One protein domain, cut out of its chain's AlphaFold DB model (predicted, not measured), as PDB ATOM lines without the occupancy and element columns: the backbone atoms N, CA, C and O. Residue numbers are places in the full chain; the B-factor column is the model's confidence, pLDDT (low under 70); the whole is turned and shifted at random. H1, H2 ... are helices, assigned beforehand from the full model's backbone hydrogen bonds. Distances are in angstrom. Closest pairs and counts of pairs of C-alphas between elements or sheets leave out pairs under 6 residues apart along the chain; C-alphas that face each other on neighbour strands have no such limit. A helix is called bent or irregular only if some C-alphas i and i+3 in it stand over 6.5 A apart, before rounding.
ATOM      1  N   GLU A 250      29.882  37.776   8.577       88.69
ATOM      2  CA  GLU A 250      29.364  38.055   7.238       88.69
ATOM      3  C   GLU A 250      28.332  37.006   6.784       88.69
ATOM      4  O   GLU A 250      27.417  37.306   6.014       88.69
ATOM      5  N   ASP A 251      28.450  35.767   7.275       89.31
ATOM      6  CA  ASP A 251      27.468  34.704   7.041       89.31
ATOM      7  C   ASP A 251      26.249  34.832   7.968       89.31
ATOM      8  O   ASP A 251      25.131  34.554   7.532       89.31
ATOM      9  N   ASN A 252      26.435  35.278   9.220       89.38
ATOM     10  CA  ASN A 252      25.323  35.592  10.129       89.38
ATOM     11  C   ASN A 252      24.528  36.809   9.621       89.38
ATOM     12  O   ASN A 252      23.301  36.754   9.565       89.38
ATOM     13  N   GLU A 253      25.216  37.863   9.166       91.50
ATOM     14  CA  GLU A 253      24.611  39.018   8.491       91.50
ATOM     15  C   GLU A 253      23.811  38.559   7.259       91.50
ATOM     16  O   GLU A 253      22.589  38.715   7.206       91.50
ATOM     17  N   ARG A 254      24.456  37.882   6.300       90.00
ATOM     18  CA  ARG A 254      23.801  37.391   5.073       90.00
ATOM     19  C   ARG A 254      22.606  36.466   5.355       90.00
ATOM     20  O   ARG A 254      21.634  36.484   4.598       90.00
ATOM     21  N   ALA A 255      22.631  35.703   6.449       87.81
ATOM     22  CA  ALA A 255      21.520  34.853   6.878       87.81
ATOM     23  C   ALA A 255      20.273  35.622   7.360       87.81
ATOM     24  O   ALA A 255      19.180  35.049   7.344       87.81
ATOM     25  N   LEU A 256      20.411  36.898   7.739       91.19
ATOM     26  CA  LEU A 256      19.317  37.788   8.156       91.19
ATOM     27  C   LEU A 256      18.733  38.620   7.001       91.19
ATOM     28  O   LEU A 256      17.612  39.119   7.118       91.19
ATOM     29  N   LYS A 257      19.398  38.688   5.837       90.69
ATOM     30  CA  LYS A 257      18.868  39.337   4.619       90.69
ATOM     31  C   LYS A 257      17.424  38.925   4.255       90.69
ATOM     32  O   LYS A 257      16.635  39.808   3.908       90.69
ATOM     33  N   PRO A 258      17.006  37.641   4.371       88.25
ATOM     34  CA  PRO A 258      15.618  37.248   4.127       88.25
ATOM     35  C   PRO A 258      14.621  37.852   5.126       88.25
ATOM     36  O   PRO A 258      13.488  38.129   4.737       88.25
ATOM     37  N   ALA A 259      15.014  38.091   6.382       89.94
ATOM     38  CA  ALA A 259      14.160  38.737   7.381       89.94
ATOM     39  C   ALA A 259      13.871  40.191   6.987       89.94
ATOM     40  O   ALA A 259      12.714  40.611   6.956       89.94
ATOM     41  N   ILE A 260      14.910  40.930   6.579       93.44
ATOM     42  CA  ILE A 260      14.788  42.318   6.107       93.44
ATOM     43  C   ILE A 260      13.911  42.394   4.853       93.44
ATOM     44  O   ILE A 260      13.037  43.258   4.758       93.44
ATOM     45  N   GLN A 261      14.070  41.453   3.919       91.75
ATOM     46  CA  GLN A 261      13.228  41.406   2.724       91.75
ATOM     47  C   GLN A 261      11.764  41.059   3.044       91.75
ATOM     48  O   GLN A 261      10.862  41.642   2.438       91.75
ATOM     49  N   ARG A 262      11.496  40.161   4.008       88.88
ATOM     50  CA  ARG A 262      10.127  39.887   4.482       88.88
ATOM     51  C   ARG A 262       9.519  41.080   5.224       88.88
ATOM     52  O   ARG A 262       8.352  41.375   4.993       88.88
ATOM     53  N   TYR A 263      10.296  41.808   6.028       91.50
ATOM     54  CA  TYR A 263       9.865  43.049   6.684       91.50
ATOM     55  C   TYR A 263       9.472  44.134   5.668       91.50
ATOM     56  O   TYR A 263       8.346  44.633   5.716       91.50
ATOM     57  N   ARG A 264      10.345  44.429   4.692       93.31
ATOM     58  CA  ARG A 264      10.065  45.382   3.600       93.31
ATOM     59  C   ARG A 264       8.794  44.998   2.833       93.31
ATOM     60  O   ARG A 264       7.912  45.831   2.641       93.31
ATOM     61  N   ARG A 265       8.645  43.723   2.454       91.00
ATOM     62  CA  ARG A 265       7.442  43.220   1.767       91.00
ATOM     63  C   ARG A 265       6.181  43.259   2.635       91.00
ATOM     64  O   ARG A 265       5.136  43.627   2.113       91.00
ATOM     65  N   LEU A 266       6.249  42.943   3.931       86.38
ATOM     66  CA  LEU A 266       5.084  43.040   4.819       86.38
ATOM     67  C   LEU A 266       4.598  44.487   4.925       86.38
ATOM     68  O   LEU A 266       3.437  44.748   4.642       86.38
ATOM     69  N   PHE A 267       5.484  45.434   5.238       87.19
ATOM     70  CA  PHE A 267       5.110  46.850   5.315       87.19
ATOM     71  C   PHE A 267       4.684  47.423   3.946       87.19
ATOM     72  O   PHE A 267       3.968  48.418   3.891       87.19
ATOM     73  N   THR A 268       5.046  46.771   2.832       90.69
ATOM     74  CA  THR A 268       4.459  47.067   1.513       90.69
ATOM     75  C   THR A 268       2.982  46.652   1.448       90.69
ATOM     76  O   THR A 268       2.171  47.416   0.936       90.69
ATOM     77  N   LEU A 269       2.598  45.494   2.002       85.62
ATOM     78  CA  LEU A 269       1.185  45.092   2.102       85.62
ATOM     79  C   LEU A 269       0.397  46.001   3.054       85.62
ATOM     80  O   LEU A 269      -0.727  46.361   2.727       85.62
ATOM     81  N   GLU A 270       0.992  46.427   4.176       80.50
ATOM     82  CA  GLU A 270       0.364  47.418   5.068       80.50
ATOM     83  C   GLU A 270       0.121  48.757   4.350       80.50
ATOM     84  O   GLU A 270      -0.883  49.417   4.607       80.50
ATOM     85  N   LYS A 271       1.018  49.158   3.432       84.50
ATOM     86  CA  LYS A 271       0.859  50.392   2.651       84.50
ATOM     87  C   LYS A 271      -0.297  50.305   1.649       84.50
ATOM     88  O   LYS A 271      -1.044  51.266   1.538       84.50
ATOM     89  N   PHE A 272      -0.441  49.180   0.947       85.50
ATOM     90  CA  PHE A 272      -1.496  48.965  -0.058       85.50
ATOM     91  C   PHE A 272      -2.762  48.305   0.527       85.50
ATOM     92  O   PHE A 272      -3.504  47.617  -0.174       85.50
ATOM     93  N   ARG A 273      -2.990  48.441   1.842       78.81
ATOM     94  CA  ARG A 273      -4.038  47.706   2.573       78.81
ATOM     95  C   ARG A 273      -5.465  48.045   2.135       78.81
ATOM     96  O   ARG A 273      -6.351  47.216   2.318       78.81
ATOM     97  N   GLU A 274      -5.687  49.245   1.604       80.12
ATOM     98  CA  GLU A 274      -7.011  49.711   1.175       80.12
ATOM     99  C   GLU A 274      -7.304  49.215  -0.246       80.12
ATOM    100  O   GLU A 274      -8.359  48.638  -0.496       80.12
ATOM    101  N   GLU A 275      -6.322  49.318  -1.145       82.44
ATOM    102  CA  GLU A 275      -6.395  48.829  -2.526       82.44
ATOM    103  C   GLU A 275      -6.442  47.296  -2.614       82.44
ATOM    104  O   GLU A 275      -6.989  46.746  -3.567       82.44
ATOM    105  N   ILE A 276      -5.902  46.590  -1.612       79.12
ATOM    106  CA  ILE A 276      -6.000  45.128  -1.488       79.12
ATOM    107  C   ILE A 276      -7.454  44.662  -1.226       79.12
ATOM    108  O   ILE A 276      -7.801  43.542  -1.608       79.12
ATOM    109  N   GLY A 277      -8.311  45.505  -0.629       61.12
ATOM    110  CA  GLY A 277      -9.787  45.436  -0.651       61.12
ATOM    111  C   GLY A 277     -10.480  44.244   0.037       61.12
ATOM    112  O   GLY A 277     -11.262  44.424   0.967       61.12
ATOM    113  N   TYR A 278     -10.203  43.016  -0.402       55.06
ATOM    114  CA  TYR A 278     -10.832  41.739  -0.004       55.06
ATOM    115  C   TYR A 278     -10.618  41.316   1.480       55.06
ATOM    116  O   TYR A 278     -10.794  40.145   1.828       55.06
ATOM    117  N   TRP A 279     -10.159  42.215   2.360       56.38
ATOM    118  CA  TRP A 279      -9.261  41.837   3.456       56.38
ATOM    119  C   TRP A 279      -9.515  42.512   4.799       56.38
ATOM    120  O   TRP A 279      -9.119  43.649   5.045       56.38
ATOM    121  N   ARG A 280     -10.054  41.728   5.738       45.78
ATOM    122  CA  ARG A 280      -9.987  42.043   7.165       45.78
ATOM    123  C   ARG A 280      -8.662  41.536   7.726       45.78
ATOM    124  O   ARG A 280      -8.341  40.354   7.598       45.78
ATOM    125  N   PHE A 281      -7.895  42.427   8.345       46.25
ATOM    126  CA  PHE A 281      -6.651  42.063   9.012       46.25
ATOM    127  C   PHE A 281      -6.967  41.507  10.405       46.25
ATOM    128  O   PHE A 281      -6.907  42.215  11.406       46.25
ATOM    129  N   GLU A 282      -7.340  40.229  10.457       41.44
ATOM    130  CA  GLU A 282      -7.273  39.449  11.693       41.44
ATOM    131  C   GLU A 282      -5.791  39.281  12.056       41.44
ATOM    132  O   GLU A 282      -5.113  38.346  11.612       41.44
ATOM    133  N   TYR A 283      -5.273  40.237  12.831       38.94
ATOM    134  CA  TYR A 283      -4.152  39.974  13.719       38.94
ATOM    135  C   TYR A 283      -4.608  38.863  14.678       38.94
ATOM    136  O   TYR A 283      -5.633  39.031  15.332       38.94
ATOM    137  N   PRO A 284      -3.916  37.714  14.746       37.22
ATOM    138  CA  PRO A 284      -4.055  36.835  15.895       37.22
ATOM    139  C   PRO A 284      -3.480  37.573  17.104       37.22
ATOM    140  O   PRO A 284      -2.414  38.183  16.973       37.22
ATOM    141  N   ASP A 285      -4.100  37.434  18.274       33.78
ATOM    142  CA  ASP A 285      -3.737  38.092  19.550       33.78
ATOM    143  C   ASP A 285      -2.408  37.569  20.154       33.78
ATOM    144  O   ASP A 285      -2.179  37.525  21.360       33.78
ATOM    145  N   HIS A 286      -1.545  37.040  19.292       38.47
ATOM    146  CA  HIS A 286      -0.304  36.353  19.578       38.47
ATOM    147  C   HIS A 286       0.565  36.351  18.308       38.47
ATOM    148  O   HIS A 286       0.286  35.641  17.337       38.47
ATOM    149  N   ILE A 287       1.666  37.120  18.337       38.53
ATOM    150  CA  ILE A 287       2.716  37.110  17.301       38.53
ATOM    151  C   ILE A 287       3.111  35.654  17.021       38.53
ATOM    152  O   ILE A 287       3.586  34.948  17.916       38.53
ATOM    153  N   ARG A 288       2.937  35.178  15.783       46.97
ATOM    154  CA  ARG A 288       3.239  33.780  15.456       46.97
ATOM    155  C   ARG A 288       4.754  33.625  15.309       46.97
ATOM    156  O   ARG A 288       5.457  34.538  14.882       46.97
ATOM    157  N   PHE A 289       5.273  32.420  15.553       42.72
ATOM    158  CA  PHE A 289       6.702  32.095  15.367       42.72
ATOM    159  C   PHE A 289       7.249  32.368  13.945       42.72
ATOM    160  O   PHE A 289       8.456  32.319  13.732       42.72
ATOM    161  N   THR A 290       6.373  32.624  12.970       48.84
ATOM    162  CA  THR A 290       6.689  33.006  11.584       48.84
ATOM    163  C   THR A 290       7.011  34.487  11.402       48.84
ATOM    164  O   THR A 290       7.637  34.843  10.403       48.84
ATOM    165  N   ASP A 291       6.574  35.323  12.346       69.69
ATOM    166  CA  ASP A 291       6.638  36.786  12.308       69.69
ATOM    167  C   ASP A 291       7.784  37.336  13.183       69.69
ATOM    168  O   ASP A 291       8.062  38.532  13.172       69.69
ATOM    169  N   PHE A 292       8.454  36.475  13.957       78.12
ATOM    170  CA  PHE A 292       9.395  36.884  15.003       78.12
ATOM    171  C   PHE A 292      10.650  37.602  14.468       78.12
ATOM    172  O   PHE A 292      11.084  38.588  15.056       78.12
ATOM    173  N   ASP A 293      11.200  37.186  13.324       82.75
ATOM    174  CA  ASP A 293      12.322  37.881  12.670       82.75
ATOM    175  C   ASP A 293      11.890  39.183  11.983       82.75
ATOM    176  O   ASP A 293      12.640  40.156  11.981       82.75
ATOM    177  N   ILE A 294      10.657  39.245  11.470       86.00
ATOM    178  CA  ILE A 294      10.061  40.490  10.965       86.00
ATOM    179  C   ILE A 294       9.899  41.499  12.116       86.00
ATOM    180  O   ILE A 294      10.219  42.677  11.960       86.00
ATOM    181  N   HIS A 295       9.460  41.030  13.287       85.38
ATOM    182  CA  HIS A 295       9.356  41.822  14.513       85.38
ATOM    183  C   HIS A 295      10.733  42.249  15.056       85.38
ATOM    184  O   HIS A 295      10.861  43.393  15.499       85.38
ATOM    185  N   LEU A 296      11.775  41.405  14.962       90.31
ATOM    186  CA  LEU A 296      13.145  41.828  15.278       90.31
ATOM    187  C   LEU A 296      13.595  42.954  14.344       90.31
ATOM    188  O   LEU A 296      13.985  44.004  14.842       90.31
ATOM    189  N   VAL A 297      13.498  42.783  13.018       93.44
ATOM    190  CA  VAL A 297      13.897  43.819  12.042       93.44
ATOM    191  C   VAL A 297      13.125  45.122  12.269       93.44
ATOM    192  O   VAL A 297      13.720  46.199  12.231       93.44
ATOM    193  N   TRP A 298      11.823  45.042  12.557       91.94
ATOM    194  CA  TRP A 298      11.016  46.214  12.901       91.94
ATOM    195  C   TRP A 298      11.555  46.946  14.137       91.94
ATOM    196  O   TRP A 298      11.739  48.163  14.096       91.94
ATOM    197  N   ARG A 299      11.865  46.221  15.219       91.81
ATOM    198  CA  ARG A 299      12.478  46.824  16.409       91.81
ATOM    199  C   ARG A 299      13.899  47.325  16.143       91.81
ATOM    200  O   ARG A 299      14.244  48.386  16.650       91.81
ATOM    201  N   THR A 300      14.696  46.656  15.310       95.00
ATOM    202  CA  THR A 300      16.001  47.173  14.861       95.00
ATOM    203  C   THR A 300      15.844  48.527  14.169       95.00
ATOM    204  O   THR A 300      16.603  49.445  14.459       95.00
ATOM    205  N   HIS A 301      14.819  48.698  13.325       94.12
ATOM    206  CA  HIS A 301      14.555  49.966  12.635       94.12
ATOM    207  C   HIS A 301      14.364  51.133  13.613       94.12
ATOM    208  O   HIS A 301      14.894  52.218  13.387       94.12
ATOM    209  N   LYS A 302      13.670  50.888  14.730       92.88
ATOM    210  CA  LYS A 302      13.383  51.887  15.770       92.88
ATOM    211  C   LYS A 302      14.627  52.365  16.534       92.88
ATOM    212  O   LYS A 302      14.607  53.471  17.057       92.88
ATOM    213  N   LEU A 303      15.726  51.600  16.532       94.19
ATOM    214  CA  LEU A 303      17.004  52.016  17.137       94.19
ATOM    215  C   LEU A 303      17.700  53.165  16.382       94.19
ATOM    216  O   LEU A 303      18.632  53.763  16.914       94.19
ATOM    217  N   ALA A 304      17.237  53.500  15.174       93.69
ATOM    218  CA  ALA A 304      17.613  54.712  14.453       93.69
ATOM    219  C   ALA A 304      16.383  55.641  14.326       93.69
ATOM    220  O   ALA A 304      15.779  55.715  13.249       93.69
ATOM    221  N   PRO A 305      15.960  56.327  15.409       92.12
ATOM    222  CA  PRO A 305      14.644  56.971  15.507       92.12
ATOM    223  C   PRO A 305      14.362  57.963  14.369       92.12
ATOM    224  O   PRO A 305      13.345  57.837  13.693       92.12
ATOM    225  N   GLN A 306      15.313  58.849  14.050       90.75
ATOM    226  CA  GLN A 306      15.212  59.826  12.947       90.75
ATOM    227  C   GLN A 306      15.101  59.189  11.544       90.75
ATOM    228  O   GLN A 306      14.709  59.841  10.567       90.75
ATOM    229  N   LYS A 307      15.517  57.925  11.394       93.75
ATOM    230  CA  LYS A 307      15.328  57.162  10.156       93.75
ATOM    231  C   LYS A 307      13.974  56.455  10.153       93.75
ATOM    232  O   LYS A 307      13.291  56.496   9.134       93.75
ATOM    233  N   TYR A 308      13.584  55.857  11.282       93.50
ATOM    234  CA  TYR A 308      12.295  55.185  11.459       93.50
ATOM    235  C   TYR A 308      11.112  56.141  11.282       93.50
ATOM    236  O   TYR A 308      10.211  55.863  10.496       93.50
ATOM    237  N   GLU A 309      11.146  57.294  11.950       91.81
ATOM    238  CA  GLU A 309      10.126  58.339  11.862       91.81
ATOM    239  C   GLU A 309       9.932  58.806  10.416       91.81
ATOM    240  O   GLU A 309       8.834  58.725   9.869       91.81
ATOM    241  N   ARG A 310      11.021  59.202   9.749       93.69
ATOM    242  CA  ARG A 310      11.008  59.628   8.344       93.69
ATOM    243  C   ARG A 310      10.554  58.520   7.391       93.69
ATOM    244  O   ARG A 310       9.854  58.807   6.425       93.69
ATOM    245  N   PHE A 311      10.897  57.260   7.653       94.19
ATOM    246  CA  PHE A 311      10.346  56.112   6.925       94.19
ATOM    247  C   PHE A 311       8.823  56.002   7.117       94.19
ATOM    248  O   PHE A 311       8.094  55.848   6.137       94.19
ATOM    249  N   CYS A 312       8.334  56.136   8.351       91.75
ATOM    250  CA  CYS A 312       6.910  56.100   8.663       91.75
ATOM    251  C   CYS A 312       6.140  57.255   7.999       91.75
ATOM    252  O   CYS A 312       5.149  57.011   7.311       91.75
ATOM    253  N   ILE A 313       6.637  58.491   8.101       91.38
ATOM    254  CA  ILE A 313       6.053  59.668   7.443       91.38
ATOM    255  C   ILE A 313       6.035  59.486   5.916       91.38
ATOM    256  O   ILE A 313       4.979  59.624   5.301       91.38
ATOM    257  N   ASN A 314       7.155  59.091   5.299       94.06
ATOM    258  CA  ASN A 314       7.266  58.970   3.838       94.06
ATOM    259  C   ASN A 314       6.385  57.865   3.225       94.06
ATOM    260  O   ASN A 314       5.982  57.978   2.065       94.06
ATOM    261  N   TYR A 315       6.113  56.777   3.956       90.62
ATOM    262  CA  TYR A 315       5.331  55.650   3.432       90.62
ATOM    263  C   TYR A 315       3.877  55.602   3.916       90.62
ATOM    264  O   TYR A 315       3.050  55.076   3.171       90.62
ATOM    265  N   PHE A 316       3.567  56.169   5.089       88.25
ATOM    266  CA  PHE A 316       2.265  56.046   5.766       88.25
ATOM    267  C   PHE A 316       1.687  57.381   6.281       88.25
ATOM    268  O   PHE A 316       0.551  57.415   6.749       88.25
ATOM    269  N   GLY A 317       2.431  58.491   6.202       87.81
ATOM    270  CA  GLY A 317       1.957  59.822   6.600       87.81
ATOM    271  C   GLY A 317       1.842  60.064   8.111       87.81
ATOM    272  O   GLY A 317       1.197  61.030   8.510       87.81
ATOM    273  N   GLY A 318       2.437  59.202   8.940       87.44
ATOM    274  CA  GLY A 318       2.453  59.288  10.404       87.44
ATOM    275  C   GLY A 318       3.235  58.120  11.013       87.44
ATOM    276  O   GLY A 318       3.565  57.167  10.305       87.44
ATOM    277  N   LEU A 319       3.558  58.187  12.310       84.31
ATOM    278  CA  LEU A 319       4.284  57.116  13.007       84.31
ATOM    279  C   LEU A 319       3.464  55.815  13.063       84.31
ATOM    280  O   LEU A 319       2.268  55.831  13.353       84.31
ATOM    281  N   ILE A 320       4.128  54.681  12.816       80.94
ATOM    282  CA  ILE A 320       3.516  53.346  12.870       80.94
ATOM    283  C   ILE A 320       3.895  52.628  14.165       80.94
ATOM    284  O   ILE A 320       5.075  52.511  14.510       80.94
ATOM    285  N   TYR A 321       2.888  52.055  14.822       68.25
ATOM    286  CA  TYR A 321       3.031  51.171  15.974       68.25
ATOM    287  C   TYR A 321       2.448  49.807  15.615       68.25
ATOM    288  O   TYR A 321       1.237  49.680  15.456       68.25
ATOM    289  N   MET A 322       3.283  48.769  15.522       60.19
ATOM    290  CA  MET A 322       2.771  47.406  15.659       60.19
ATOM    291  C   MET A 322       2.582  47.152  17.153       60.19
ATOM    292  O   MET A 322       3.519  46.752  17.847       60.19
ATOM    293  N   ILE A 323       1.394  47.466  17.662       41.84
ATOM    294  CA  ILE A 323       0.949  46.994  18.971       41.84
ATOM    295  C   ILE A 323       0.560  45.526  18.761       41.84
ATOM    296  O   ILE A 323      -0.392  45.282  18.028       41.84
ATOM    297  N   PRO A 324       1.281  44.537  19.324       37.62
ATOM    298  CA  PRO A 324       0.690  43.224  19.497       37.62
ATOM    299  C   PRO A 324      -0.383  43.337  20.577       37.62
ATOM    300  O   PRO A 324      -0.110  43.854  21.667       37.62
ATOM    301  N   ASP A 325      -1.583  42.864  20.268       32.47
ATOM    302  CA  ASP A 325      -2.684  42.795  21.220       32.47
ATOM    303  C   ASP A 325      -2.283  41.976  22.468       32.47
ATOM    304  O   ASP A 325      -1.411  41.097  22.391       32.47
ATOM    305  N   PRO A 326      -2.849  42.283  23.651       30.14
ATOM    306  CA  PRO A 326      -2.595  41.490  24.846       30.14
ATOM    307  C   PRO A 326      -3.100  40.052  24.629       30.14
ATOM    308  O   PRO A 326      -4.197  39.873  24.100       30.14
ATOM    309  N   ASN A 338      -4.368  31.039   6.655       61.94
ATOM    310  CA  ASN A 338      -5.041  32.329   6.694       61.94
ATOM    311  C   ASN A 338      -4.973  32.950   5.297       61.94
ATOM    312  O   ASN A 338      -4.240  32.488   4.413       61.94
ATOM    313  N   SER A 339      -5.778  33.975   5.075       65.75
ATOM    314  CA  SER A 339      -5.706  34.736   3.842       65.75
ATOM    315  C   SER A 339      -4.265  35.244   3.643       65.75
ATOM    316  O   SER A 339      -3.673  34.944   2.609       65.75
ATOM    317  N   LYS A 340      -3.653  35.898   4.648       72.81
ATOM    318  CA  LYS A 340      -2.346  36.609   4.571       72.81
ATOM    319  C   LYS A 340      -1.195  35.801   3.970       72.81
ATOM    320  O   LYS A 340      -0.513  36.314   3.082       72.81
ATOM    321  N   ASP A 341      -1.030  34.540   4.379       75.25
ATOM    322  CA  ASP A 341      -0.058  33.605   3.795       75.25
ATOM    323  C   ASP A 341      -0.181  33.551   2.253       75.25
ATOM    324  O   ASP A 341       0.823  33.449   1.556       75.25
ATOM    325  N   GLN A 342      -1.405  33.624   1.717       77.12
ATOM    326  CA  GLN A 342      -1.736  33.428   0.301       77.12
ATOM    327  C   GLN A 342      -1.519  34.676  -0.558       77.12
ATOM    328  O   GLN A 342      -0.973  34.533  -1.647       77.12
ATOM    329  N   ILE A 343      -1.869  35.884  -0.088       81.62
ATOM    330  CA  ILE A 343      -1.518  37.125  -0.816       81.62
ATOM    331  C   ILE A 343      -0.005  37.271  -0.916       81.62
ATOM    332  O   ILE A 343       0.515  37.635  -1.967       81.62
ATOM    333  N   TYR A 344       0.704  36.966   0.172       85.00
ATOM    334  CA  TYR A 344       2.150  37.091   0.205       85.00
ATOM    335  C   TYR A 344       2.811  36.044  -0.713       85.00
ATOM    336  O   TYR A 344       3.686  36.393  -1.506       85.00
ATOM    337  N   GLU A 345       2.356  34.783  -0.655       85.12
ATOM    338  CA  GLU A 345       2.808  33.711  -1.557       85.12
ATOM    339  C   GLU A 345       2.471  34.012  -3.039       85.12
ATOM    340  O   GLU A 345       3.284  33.690  -3.905       85.12
ATOM    341  N   HIS A 346       1.337  34.668  -3.337       85.94
ATOM    342  CA  HIS A 346       0.927  35.097  -4.689       85.94
ATOM    343  C   HIS A 346       1.780  36.262  -5.216       85.94
ATOM    344  O   HIS A 346       2.462  36.111  -6.225       85.94
ATOM    345  N   LEU A 347       1.806  37.401  -4.514       88.25
ATOM    346  CA  LEU A 347       2.481  38.618  -4.987       88.25
ATOM    347  C   LEU A 347       4.008  38.475  -5.043       88.25
ATOM    348  O   LEU A 347       4.641  38.986  -5.970       88.25
ATOM    349  N   PHE A 348       4.615  37.811  -4.053       89.12
ATOM    350  CA  PHE A 348       6.075  37.764  -3.901       89.12
ATOM    351  C   PHE A 348       6.708  36.406  -4.239       89.12
ATOM    352  O   PHE A 348       7.935  36.303  -4.211       89.12
ATOM    353  N   GLY A 349       5.913  35.375  -4.549       85.56
ATOM    354  CA  GLY A 349       6.400  34.051  -4.965       85.56
ATOM    355  C   GLY A 349       7.103  33.225  -3.874       85.56
ATOM    356  O   GLY A 349       7.759  32.229  -4.185       85.56
ATOM    357  N   GLU A 350       6.997  33.622  -2.602       80.12
ATOM    358  CA  GLU A 350       7.731  33.040  -1.470       80.12
ATOM    359  C   GLU A 350       6.803  32.692  -0.294       80.12
ATOM    360  O   GLU A 350       5.860  33.423  -0.008       80.12
ATOM    361  N   GLU A 351       7.092  31.608   0.440       73.94
ATOM    362  CA  GLU A 351       6.345  31.248   1.659       73.94
ATOM    363  C   GLU A 351       6.482  32.345   2.733       73.94
ATOM    364  O   GLU A 351       7.576  32.569   3.254       73.94
ATOM    365  N   TYR A 352       5.368  32.984   3.119       72.75
ATOM    366  CA  TYR A 352       5.326  33.941   4.240       72.75
ATOM    367  C   TYR A 352       5.852  33.301   5.533       72.75
ATOM    368  O   TYR A 352       6.669  33.875   6.254       72.75
ATOM    369  N   ALA A 353       5.403  32.072   5.794       72.56
ATOM    370  CA  ALA A 353       5.629  31.315   7.015       72.56
ATOM    371  C   ALA A 353       6.963  30.538   7.008       72.56
ATOM    372  O   ALA A 353       6.983  29.310   6.876       72.56
ATOM    373  N   LEU A 354       8.095  31.232   7.171       73.19
ATOM    374  CA  LEU A 354       9.405  30.574   7.230       73.19
ATOM    375  C   LEU A 354       9.712  29.930   8.591       73.19
ATOM    376  O   LEU A 354       9.329  30.396   9.658       73.19
ATOM    377  N   CYS A 355      10.504  28.860   8.537       72.00
ATOM    378  CA  CYS A 355      11.167  28.273   9.696       72.00
ATOM    379  C   CYS A 355      12.502  28.988   9.986       72.00
ATOM    380  O   CYS A 355      13.322  29.158   9.077       72.00
ATOM    381  N   LEU A 356      12.749  29.317  11.257       75.62
ATOM    382  CA  LEU A 356      13.900  30.105  11.722       75.62
ATOM    383  C   LEU A 356      14.978  29.281  12.465       75.62
ATOM    384  O   LEU A 356      15.877  29.854  13.072       75.62
ATOM    385  N   CYS A 357      14.918  27.940  12.422       78.06
ATOM    386  CA  CYS A 357      15.914  27.083  13.081       78.06
ATOM    387  C   CYS A 357      17.236  26.991  12.294       78.06
ATOM    388  O   CYS A 357      17.220  27.026  11.057       78.06
ATOM    389  N   TRP A 358      18.375  26.812  12.980       84.06
ATOM    390  CA  TRP A 358      19.716  26.825  12.362       84.06
ATOM    391  C   TRP A 358      19.823  25.898  11.138       84.06
ATOM    392  O   TRP A 358      20.289  26.354  10.093       84.06
ATOM    393  N   PRO A 359      19.337  24.636  11.161       77.25
ATOM    394  CA  PRO A 359      19.436  23.752  10.000       77.25
ATOM    395  C   PRO A 359      18.576  24.166   8.798       77.25
ATOM    396  O   PRO A 359      18.791  23.655   7.699       77.25
ATOM    397  N   CYS A 360      17.586  25.043   8.990       75.50
ATOM    398  CA  CYS A 360      16.751  25.588   7.921       75.50
ATOM    399  C   CYS A 360      17.227  26.958   7.437       75.50
ATOM    400  O   CYS A 360      17.121  27.215   6.242       75.50
ATOM    401  N   VAL A 361      17.803  27.790   8.310       79.38
ATOM    402  CA  VAL A 361      18.559  28.982   7.895       79.38
ATOM    403  C   VAL A 361      19.753  28.549   7.037       79.38
ATOM    404  O   VAL A 361      19.864  28.966   5.888       79.38
ATOM    405  N   LYS A 362      20.564  27.600   7.529       78.88
ATOM    406  CA  LYS A 362      21.701  27.024   6.792       78.88
ATOM    407  C   LYS A 362      21.274  26.346   5.492       78.88
ATOM    408  O   LYS A 362      21.774  26.683   4.429       78.88
ATOM    409  N   GLY A 363      20.222  25.526   5.530       76.25
ATOM    410  CA  GLY A 363      19.668  24.890   4.329       76.25
ATOM    411  C   GLY A 363      19.062  25.837   3.272       76.25
ATOM    412  O   GLY A 363      18.759  25.357   2.180       76.25
ATOM    413  N   ARG A 364      18.868  27.131   3.580       76.38
ATOM    414  CA  ARG A 364      18.527  28.202   2.617       76.38
ATOM    415  C   ARG A 364      19.742  29.014   2.155       76.38
ATOM    416  O   ARG A 364      19.666  29.644   1.114       76.38
ATOM    417  N   MET A 365      20.831  29.014   2.919       76.12
ATOM    418  CA  MET A 365      22.095  29.665   2.560       76.12
ATOM    419  C   MET A 365      22.936  28.766   1.646       76.12
ATOM    420  O   MET A 365      23.478  29.228   0.650       76.12
ATOM    421  N   ASP A 366      22.940  27.456   1.916       68.69
ATOM    422  CA  ASP A 366      23.625  26.428   1.121       68.69
ATOM    423  C   ASP A 366      23.022  26.234  -0.298       68.69
ATOM    424  O   ASP A 366      23.507  25.388  -1.056       68.69
ATOM    425  N   LYS A 367      21.919  26.921  -0.655       62.69
ATOM    426  CA  LYS A 367      21.181  26.730  -1.922       62.69
ATOM    427  C   LYS A 367      20.503  28.014  -2.430       62.69
ATOM    428  O   LYS A 367      19.762  28.622  -1.665       62.69
ATOM    429  N   PRO A 368      20.635  28.372  -3.722       49.50
ATOM    430  CA  PRO A 368      19.936  29.524  -4.291       49.50
ATOM    431  C   PRO A 368      18.406  29.317  -4.370       49.50
ATOM    432  O   PRO A 368      17.927  28.174  -4.320       49.50
ATOM    433  N   PRO A 369      17.623  30.406  -4.531       45.06
ATOM    434  CA  PRO A 369      16.176  30.341  -4.718       45.06
ATOM    435  C   PRO A 369      15.753  29.403  -5.859       45.06
ATOM    436  O   PRO A 369      16.433  29.274  -6.872       45.06
ATOM    437  N   GLY A 370      14.603  28.743  -5.692       50.31
ATOM    438  CA  GLY A 370      14.002  27.859  -6.699       50.31
ATOM    439  C   GLY A 370      14.290  26.358  -6.540       50.31
ATOM    440  O   GLY A 370      13.521  25.552  -7.068       50.31
ATOM    441  N   TRP A 371      15.309  25.938  -5.772       42.38
ATOM    442  CA  TRP A 371      15.661  24.512  -5.636       42.38
ATOM    443  C   TRP A 371      14.652  23.698  -4.792       42.38
ATOM    444  O   TRP A 371      14.881  23.370  -3.621       42.38
ATOM    445  N   ARG A 372      13.527  23.298  -5.397       44.66
ATOM    446  CA  ARG A 372      12.653  22.246  -4.850       44.66
ATOM    447  C   ARG A 372      13.326  20.871  -5.024       44.66
ATOM    448  O   ARG A 372      13.957  20.604  -6.032       44.66
ATOM    449  N   TYR A 373      13.174  20.003  -4.016       43.62
ATOM    450  CA  TYR A 373      13.805  18.672  -3.874       43.62
ATOM    451  C   TYR A 373      15.346  18.637  -3.751       43.62
ATOM    452  O   TYR A 373      16.084  18.603  -4.720       43.62
ATOM    453  N   PHE A 374      15.854  18.534  -2.517       38.88
ATOM    454  CA  PHE A 374      16.497  17.306  -1.989       38.88
ATOM    455  C   PHE A 374      16.961  17.551  -0.543       38.88
ATOM    456  O   PHE A 374      17.510  18.605  -0.232       38.88
ATOM    457  N   LYS A 375      16.685  16.604   0.368       43.28
ATOM    458  CA  LYS A 375      16.441  16.925   1.795       43.28
ATOM    459  C   LYS A 375      17.412  16.303   2.819       43.28
ATOM    460  O   LYS A 375      17.076  16.267   4.001       43.28
ATOM    461  N   ARG A 376      18.561  15.747   2.394       39.59
ATOM    462  CA  ARG A 376      19.295  14.731   3.192       39.59
ATOM    463  C   ARG A 376      20.723  15.051   3.680       39.59
ATOM    464  O   ARG A 376      21.158  14.342   4.583       39.59
ATOM    465  N   LEU A 377      21.425  16.070   3.162       42.50
ATOM    466  CA  LEU A 377      22.892  16.190   3.345       42.50
ATOM    467  C   LEU A 377      23.418  17.313   4.270       42.50
ATOM    468  O   LEU A 377      24.539  17.190   4.754       42.50
ATOM    469  N   ALA A 378      22.630  18.335   4.624       45.53
ATOM    470  CA  ALA A 378      23.035  19.328   5.635       45.53
ATOM    471  C   ALA A 378      23.004  18.712   7.056       45.53
ATOM    472  O   ALA A 378      21.970  18.748   7.745       45.53
ATOM    473  N   ARG A 379      24.104  18.044   7.447       47.69
ATOM    474  CA  ARG A 379      24.205  17.229   8.678       47.69
ATOM    475  C   ARG A 379      25.503  17.318   9.509       47.69
ATOM    476  O   ARG A 379      25.344  17.183  10.718       47.69
ATOM    477  N   PRO A 380      26.723  17.535   8.972       48.56
ATOM    478  CA  PRO A 380      27.925  17.582   9.820       48.56
ATOM    479  C   PRO A 380      28.068  18.893  10.611       48.56
ATOM    480  O   PRO A 380      28.120  18.882  11.838       48.56
ATOM    481  N   VAL A 381      28.085  20.027   9.901       51.12
ATOM    482  CA  VAL A 381      28.666  21.295  10.390       51.12
ATOM    483  C   VAL A 381      27.940  21.888  11.605       51.12
ATOM    484  O   VAL A 381      28.577  22.474  12.469       51.12
ATOM    485  N   VAL A 382      26.622  21.694  11.730       61.75
ATOM    486  CA  VAL A 382      25.828  22.294  12.824       61.75
ATOM    487  C   VAL A 382      26.267  21.799  14.212       61.75
ATOM    488  O   VAL A 382      26.162  22.551  15.173       61.75
ATOM    489  N   LYS A 383      26.783  20.567  14.344       68.06
ATOM    490  CA  LYS A 383      27.088  19.980  15.663       68.06
ATOM    491  C   LYS A 383      28.242  20.658  16.402       68.06
ATOM    492  O   LYS A 383      28.135  20.863  17.605       68.06
ATOM    493  N   THR A 384      29.331  20.986  15.711       74.69
ATOM    494  CA  THR A 384      30.497  21.637  16.335       74.69
ATOM    495  C   THR A 384      30.191  23.088  16.692       74.69
ATOM    496  O   THR A 384      30.546  23.539  17.776       74.69
ATOM    497  N   GLN A 385      29.453  23.782  15.822       78.56
ATOM    498  CA  GLN A 385      28.967  25.142  16.063       78.56
ATOM    499  C   GLN A 385      28.025  25.197  17.280       78.56
ATOM    500  O   GLN A 385      28.189  26.046  18.149       78.56
ATOM    501  N   LEU A 386      27.089  24.244  17.380       83.38
ATOM    502  CA  LEU A 386      26.172  24.106  18.514       83.38
ATOM    503  C   LEU A 386      26.909  23.810  19.830       83.38
ATOM    504  O   LEU A 386      26.605  24.433  20.840       83.38
ATOM    505  N   ALA A 387      27.887  22.898  19.828       83.62
ATOM    506  CA  ALA A 387      28.673  22.599  21.026       83.62
ATOM    507  C   ALA A 387      29.417  23.846  21.538       83.62
ATOM    508  O   ALA A 387      29.245  24.221  22.696       83.62
ATOM    509  N   ALA A 388      30.140  24.543  20.653       84.62
ATOM    510  CA  ALA A 388      30.864  25.766  20.996       84.62
ATOM    511  C   ALA A 388      29.936  26.870  21.543       84.62
ATOM    512  O   ALA A 388      30.252  27.493  22.554       84.62
ATOM    513  N   GLU A 389      28.761  27.070  20.938       88.06
ATOM    514  CA  GLU A 389      27.747  28.004  21.444       88.06
ATOM    515  C   GLU A 389      27.197  27.577  22.818       88.06
ATOM    516  O   GLU A 389      26.987  28.417  23.692       88.06
ATOM    517  N   MET A 390      27.009  26.277  23.065       87.19
ATOM    518  CA  MET A 390      26.566  25.766  24.368       87.19
ATOM    519  C   MET A 390      27.628  25.889  25.469       87.19
ATOM    520  O   MET A 390      27.255  26.018  26.636       87.19
ATOM    521  N   ASP A 391      28.922  25.814  25.149       86.31
ATOM    522  CA  ASP A 391      30.012  26.143  26.083       86.31
ATOM    523  C   ASP A 391      30.067  27.654  26.344       86.31
ATOM    524  O   ASP A 391      30.043  28.089  27.498       86.31
ATOM    525  N   ARG A 392      30.024  28.465  25.280       88.81
ATOM    526  CA  ARG A 392      30.038  29.930  25.359       88.81
ATOM    527  C   ARG A 392      28.888  30.482  26.203       88.81
ATOM    528  O   ARG A 392      29.126  31.291  27.095       88.81
ATOM    529  N   ARG A 393      27.652  30.013  25.995       90.06
ATOM    530  CA  ARG A 393      26.472  30.430  26.779       90.06
ATOM    531  C   ARG A 393      26.635  30.204  28.279       90.06
ATOM    532  O   ARG A 393      26.208  31.049  29.065       90.06
ATOM    533  N   ARG A 394      27.276  29.099  28.681       85.38
ATOM    534  CA  ARG A 394      27.576  28.812  30.093       85.38
ATOM    535  C   ARG A 394      28.552  29.835  30.676       85.38
ATOM    536  O   ARG A 394      28.298  30.325  31.772       85.38
ATOM    537  N   ALA A 395      29.601  30.208  29.939       85.06
ATOM    538  CA  ALA A 395      30.539  31.257  30.353       85.06
ATOM    539  C   ALA A 395      29.886  32.657  30.384       85.06
ATOM    540  O   ALA A 395      30.040  33.397  31.352       85.06
ATOM    541  N   ALA A 396      29.087  32.997  29.370       85.69
ATOM    542  CA  ALA A 396      28.409  34.287  29.235       85.69
ATOM    543  C   ALA A 396      27.184  34.470  30.162       85.69
ATOM    544  O   ALA A 396      26.531  35.514  30.113       85.69
ATOM    545  N   ALA A 397      26.855  33.483  31.005       87.50
ATOM    546  CA  ALA A 397      25.651  33.436  31.846       87.50
ATOM    547  C   ALA A 397      24.312  33.509  31.072       87.50
ATOM    548  O   ALA A 397      23.289  33.905  31.626       87.50
ATOM    549  N   VAL A 398      24.284  33.086  29.805       89.12
ATOM    550  CA  VAL A 398      23.065  33.027  28.980       89.12
ATOM    551  C   VAL A 398      22.331  31.715  29.276       89.12
ATOM    552  O   VAL A 398      22.573  30.687  28.646       89.12
ATOM    553  N   SER A 399      21.437  31.731  30.268       82.62
ATOM    554  CA  SER A 399      20.729  30.532  30.757       82.62
ATOM    555  C   SER A 399      19.521  30.088  29.918       82.62
ATOM    556  O   SER A 399      18.848  29.129  30.290       82.62
ATOM    557  N   ILE A 400      19.228  30.761  28.802       88.62
ATOM    558  CA  ILE A 400      18.095  30.430  27.926       88.62
ATOM    559  C   ILE A 400      18.420  29.191  27.064       88.62
ATOM    560  O   ILE A 400      19.484  29.157  26.432       88.62
ATOM    561  N   PRO A 401      17.531  28.177  26.996       84.94
ATOM    562  CA  PRO A 401      17.690  27.029  26.104       84.94
ATOM    563  C   PRO A 401      17.776  27.428  24.626       84.94
ATOM    564  O   PRO A 401      17.005  28.253  24.141       84.94
ATOM    565  N   LEU A 402      18.696  26.810  23.884       84.00
ATOM    566  CA  LEU A 402      18.890  27.038  22.448       84.00
ATOM    567  C   LEU A 402      17.917  26.175  21.616       84.00
ATOM    568  O   LEU A 402      18.318  25.320  20.822       84.00
ATOM    569  N   ASP A 403      16.615  26.385  21.829       74.69
ATOM    570  CA  ASP A 403      15.533  25.554  21.280       74.69
ATOM    571  C   ASP A 403      15.573  25.418  19.748       74.69
ATOM    572  O   ASP A 403      15.139  24.399  19.199       74.69
ATOM    573  N   PHE A 404      16.104  26.417  19.037       75.06
ATOM    574  CA  PHE A 404      16.059  26.486  17.576       75.06
ATOM    575  C   PHE A 404      17.381  26.155  16.856       75.06
ATOM    576  O   PHE A 404      17.443  26.301  15.634       75.06
ATOM    577  N   ALA A 405      18.415  25.627  17.523       73.12
ATOM    578  CA  ALA A 405      19.563  25.042  16.801       73.12
ATOM    579  C   ALA A 405      19.329  23.586  16.342       73.12
ATOM    580  O   ALA A 405      19.910  23.127  15.356       73.12
ATOM    581  N   GLU A 406      18.449  22.855  17.029       67.81
ATOM    582  CA  GLU A 406      18.162  21.433  16.804       67.81
ATOM    583  C   GLU A 406      16.916  21.192  15.916       67.81
ATOM    584  O   GLU A 406      16.119  22.086  15.612       67.81
ATOM    585  N   LYS A 407      16.726  19.947  15.453       59.06
ATOM    586  CA  LYS A 407      15.654  19.586  14.500       59.06
ATOM    587  C   LYS A 407      14.341  19.213  15.197       59.06
ATOM    588  O   LYS A 407      13.949  18.048  15.213       59.06
ATOM    589  N   GLN A 408      13.608  20.226  15.663       55.03
ATOM    590  CA  GLN A 408      12.389  20.128  16.493       55.03
ATOM    591  C   GLN A 408      11.194  19.287  15.953       55.03
ATOM    592  O   GLN A 408      10.212  19.064  16.666       55.03
ATOM    593  N   CYS A 409      11.242  18.755  14.723       56.06
ATOM    594  CA  CYS A 409      10.231  17.807  14.228       56.06
ATOM    595  C   CYS A 409      10.816  16.719  13.320       56.06
ATOM    596  O   CYS A 409      11.517  17.001  12.351       56.06
ATOM    597  N   ARG A 410      10.418  15.460  13.561       51.72
ATOM    598  CA  ARG A 410      10.878  14.276  12.812       51.72
ATOM    599  C   ARG A 410      10.410  14.212  11.341       51.72
ATOM    600  O   ARG A 410      11.115  13.618  10.533       51.72
ATOM    601  N   LYS A 411       9.264  14.816  10.964       50.66
ATOM    602  CA  LYS A 411       8.745  14.817   9.566       50.66
ATOM    603  C   LYS A 411       9.414  15.884   8.674       50.66
ATOM    604  O   LYS A 411       9.644  15.638   7.490       50.66
ATOM    605  N   CYS A 412       9.722  17.072   9.202       50.81
ATOM    606  CA  CYS A 412      10.281  18.190   8.421       50.81
ATOM    607  C   CYS A 412      11.729  18.560   8.794       50.81
ATOM    608  O   CYS A 412      12.515  18.833   7.885       50.81
ATOM    609  N   GLY A 413      12.082  18.512  10.082       50.41
ATOM    610  CA  GLY A 413      13.350  18.962  10.661       50.41
ATOM    611  C   GLY A 413      13.349  20.369  11.282       50.41
ATOM    612  O   GLY A 413      14.441  20.869  11.523       50.41
ATOM    613  N   SER A 414      12.192  21.019  11.487       48.88
ATOM    614  CA  SER A 414      12.120  22.495  11.362       48.88
ATOM    615  C   SER A 414      11.409  23.301  12.473       48.88
ATOM    616  O   SER A 414      11.682  24.480  12.631       48.88
ATOM    617  N   HIS A 415      10.471  22.737  13.228       51.72
ATOM    618  CA  HIS A 415       9.642  23.474  14.209       51.72
ATOM    619  C   HIS A 415       9.063  22.463  15.219       51.72
ATOM    620  O   HIS A 415       9.152  21.264  14.938       51.72
ATOM    621  N   PRO A 416       8.409  22.865  16.325       47.34
ATOM    622  CA  PRO A 416       7.748  21.921  17.232       47.34
ATOM    623  C   PRO A 416       6.777  20.980  16.500       47.34
ATOM    624  O   PRO A 416       6.101  21.387  15.552       47.34
ATOM    625  N   ARG A 417       6.685  19.712  16.930       43.62
ATOM    626  CA  ARG A 417       5.966  18.622  16.219       43.62
ATOM    627  C   ARG A 417       4.498  18.925  15.854       43.62
ATOM    628  O   ARG A 417       3.997  18.311  14.915       43.62
ATOM    629  N   ARG A 418       3.838  19.852  16.564       42.56
ATOM    630  CA  ARG A 418       2.442  20.279  16.334       42.56
ATOM    631  C   ARG A 418       2.256  21.160  15.082       42.56
ATOM    632  O   ARG A 418       1.241  21.024  14.419       42.56
ATOM    633  N   HIS A 419       3.236  21.991  14.713       47.69
ATOM    634  CA  HIS A 419       3.098  23.053  13.693       47.69
ATOM    635  C   HIS A 419       3.509  22.619  12.274       47.69
ATOM    636  O   HIS A 419       4.250  23.315  11.581       47.69
ATOM    637  N   CYS A 420       3.148  21.407  11.856       55.16
ATOM    638  CA  CYS A 420       3.882  20.718  10.804       55.16
ATOM    639  C   CYS A 420       3.166  20.682   9.452       55.16
ATOM    640  O   CYS A 420       2.656  19.627   9.094       55.16
ATOM    641  N   ARG A 421       3.315  21.723   8.605       52.88
ATOM    642  CA  ARG A 421       2.812  21.750   7.200       52.88
ATOM    643  C   ARG A 421       2.974  20.382   6.473       52.88
ATOM    644  O   ARG A 421       2.039  19.901   5.846       52.88
ATOM    645  N   LYS A 422       4.105  19.661   6.630       50.41
ATOM    646  CA  LYS A 422       4.316  18.293   6.065       50.41
ATOM    647  C   LYS A 422       3.640  17.108   6.786       50.41
ATOM    648  O   LYS A 422       3.513  16.045   6.191       50.41
ATOM    649  N   LYS A 423       3.258  17.236   8.053       47.75
ATOM    650  CA  LYS A 423       2.369  16.303   8.764       47.75
ATOM    651  C   LYS A 423       0.955  16.490   8.233       47.75
ATOM    652  O   LYS A 423       0.346  15.522   7.796       47.75
ATOM    653  N   ASP A 424       0.525  17.742   8.207       47.97
ATOM    654  CA  ASP A 424      -0.868  18.123   8.029       47.97
ATOM    655  C   ASP A 424      -1.294  17.956   6.561       47.97
ATOM    656  O   ASP A 424      -2.368  17.428   6.304       47.97
ATOM    657  N   MET A 425      -0.405  18.222   5.591       49.28
ATOM    658  CA  MET A 425      -0.611  17.822   4.187       49.28
ATOM    659  C   MET A 425      -0.716  16.299   3.999       49.28
ATOM    660  O   MET A 425      -1.519  15.848   3.189       49.28
ATOM    661  N   ILE A 426       0.086  15.500   4.721       50.38
ATOM    662  CA  ILE A 426       0.026  14.030   4.617       50.38
ATOM    663  C   ILE A 426      -1.292  13.517   5.202       50.38
ATOM    664  O   ILE A 426      -1.943  12.676   4.591       50.38
ATOM    665  N   GLU A 427      -1.708  14.039   6.354       49.22
ATOM    666  CA  GLU A 427      -2.954  13.635   7.006       49.22
ATOM    667  C   GLU A 427      -4.187  14.122   6.223       49.22
ATOM    668  O   GLU A 427      -5.088  13.323   5.990       49.22
ATOM    669  N   ALA A 428      -4.172  15.333   5.654       47.34
ATOM    670  CA  ALA A 428      -5.193  15.779   4.699       47.34
ATOM    671  C   ALA A 428      -5.272  14.881   3.448       47.34
ATOM    672  O   ALA A 428      -6.367  14.565   2.997       47.34
ATOM    673  N   SER A 429      -4.133  14.413   2.914       43.72
ATOM    674  CA  SER A 429      -4.113  13.468   1.782       43.72
ATOM    675  C   SER A 429      -4.512  12.028   2.147       43.72
ATOM    676  O   SER A 429      -4.824  11.240   1.258       43.72
ATOM    677  N   ALA A 430      -4.506  11.677   3.438       42.38
ATOM    678  CA  ALA A 430      -4.950  10.375   3.936       42.38
ATOM    679  C   ALA A 430      -6.465  10.340   4.217       42.38
ATOM    680  O   ALA A 430      -7.079   9.273   4.158       42.38
TER     681      ALA A 430
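Overview. This is residues 250 to 326 and 338 to 430 of the 596 residues of an uncharacterized protein of Fusarium oxysporum f. sp. cubense (UniProt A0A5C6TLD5). An open assembly of helices with few contacts is built on one long helix, H1, which H2 crosses about perpendicular before the chain turns a corner into H3. H4 lies near the later part of H1 and H5 near its start, H6 is set farther out near H5, and at the end of a long loop residues 424 to 430 of H7 stick out. The printed part has 170 residues with seven named helices, H1 to H7 in order, and no named strand; the class is all helix. It is only just compact, close to loose, with a radius of gyration of the C-alphas of 18.3 A and spans of 49 by 48 by 34 A.

Along the chain. Find C-alpha 250 at (29.364, 38.055, 7.238); from there H1, residues 250 to 271, runs 31.4 A to C-alpha 271 at (0.859, 50.392, 2.651). It has a kink of 25 degrees near residue 257 and is only just irregular: C-alphas 255 and 258 are 6.9 A apart. Next look for H2 at residues 292 to 302, 15.5 A long, and H3 at residues 305 to 316, 15.8 A. H4 is residues 339 to 348, H5 residues 358 to 365, and H6 residues 382 to 395, 20.2 A long. H7, residues 421 to 430, ends at C-alpha 430, at (-4.950, 10.375, 3.936).

Arrangement. Start at H1: with residues 259 to 263 alone it touches H2, about perpendicular at 84 degrees, and the closest C-alphas, of Tyr 263 and Ile 294, are 5.0 A apart. With residue 255 alone H1 only just touches H5, with 3 pairs of C-alphas within 8 A, the closest those of Ala 255 and Val 361 at 6.7 A. H4 is close to H1 but not clearly touching; the closest C-alphas, of Arg 265 and Phe 348, are 8.0 A apart. H2 and H3 only just touch, only at the corner, with 3 pairs of C-alphas within 8 A, the closest those of Lys 302 and Tyr 308 at 5.5 A. H5 and H6 are close but not clearly touching, with the C-alphas of Pro 359 and Val 382 closest at 7.1 A. H7 touches no helix. In H2, H4 and H5 every O i to N i+4 pair is within hydrogen-bond range; the counts are 16 of 18 in H1, 7 of 8 in H3, 9 of 10 in H6 and 5 of 6 in H7.

Size, cuts and confidence. The two C-alphas farthest apart, of Gln 306 and Ala 430, are 54.2 A apart. Between H3 and H4 you reach the cut: residues 327 to 337 are not printed, and C-alphas 326 and 338 are 20.5 A apart. The links H1 to H2, H5 to H6 and H6 to H7 are long. Mean pLDDT of the printed part is 71.3; residues 277 to 291, 321 to 326, 338 to 339, 366 to 383 and 406 to 430 are under 70.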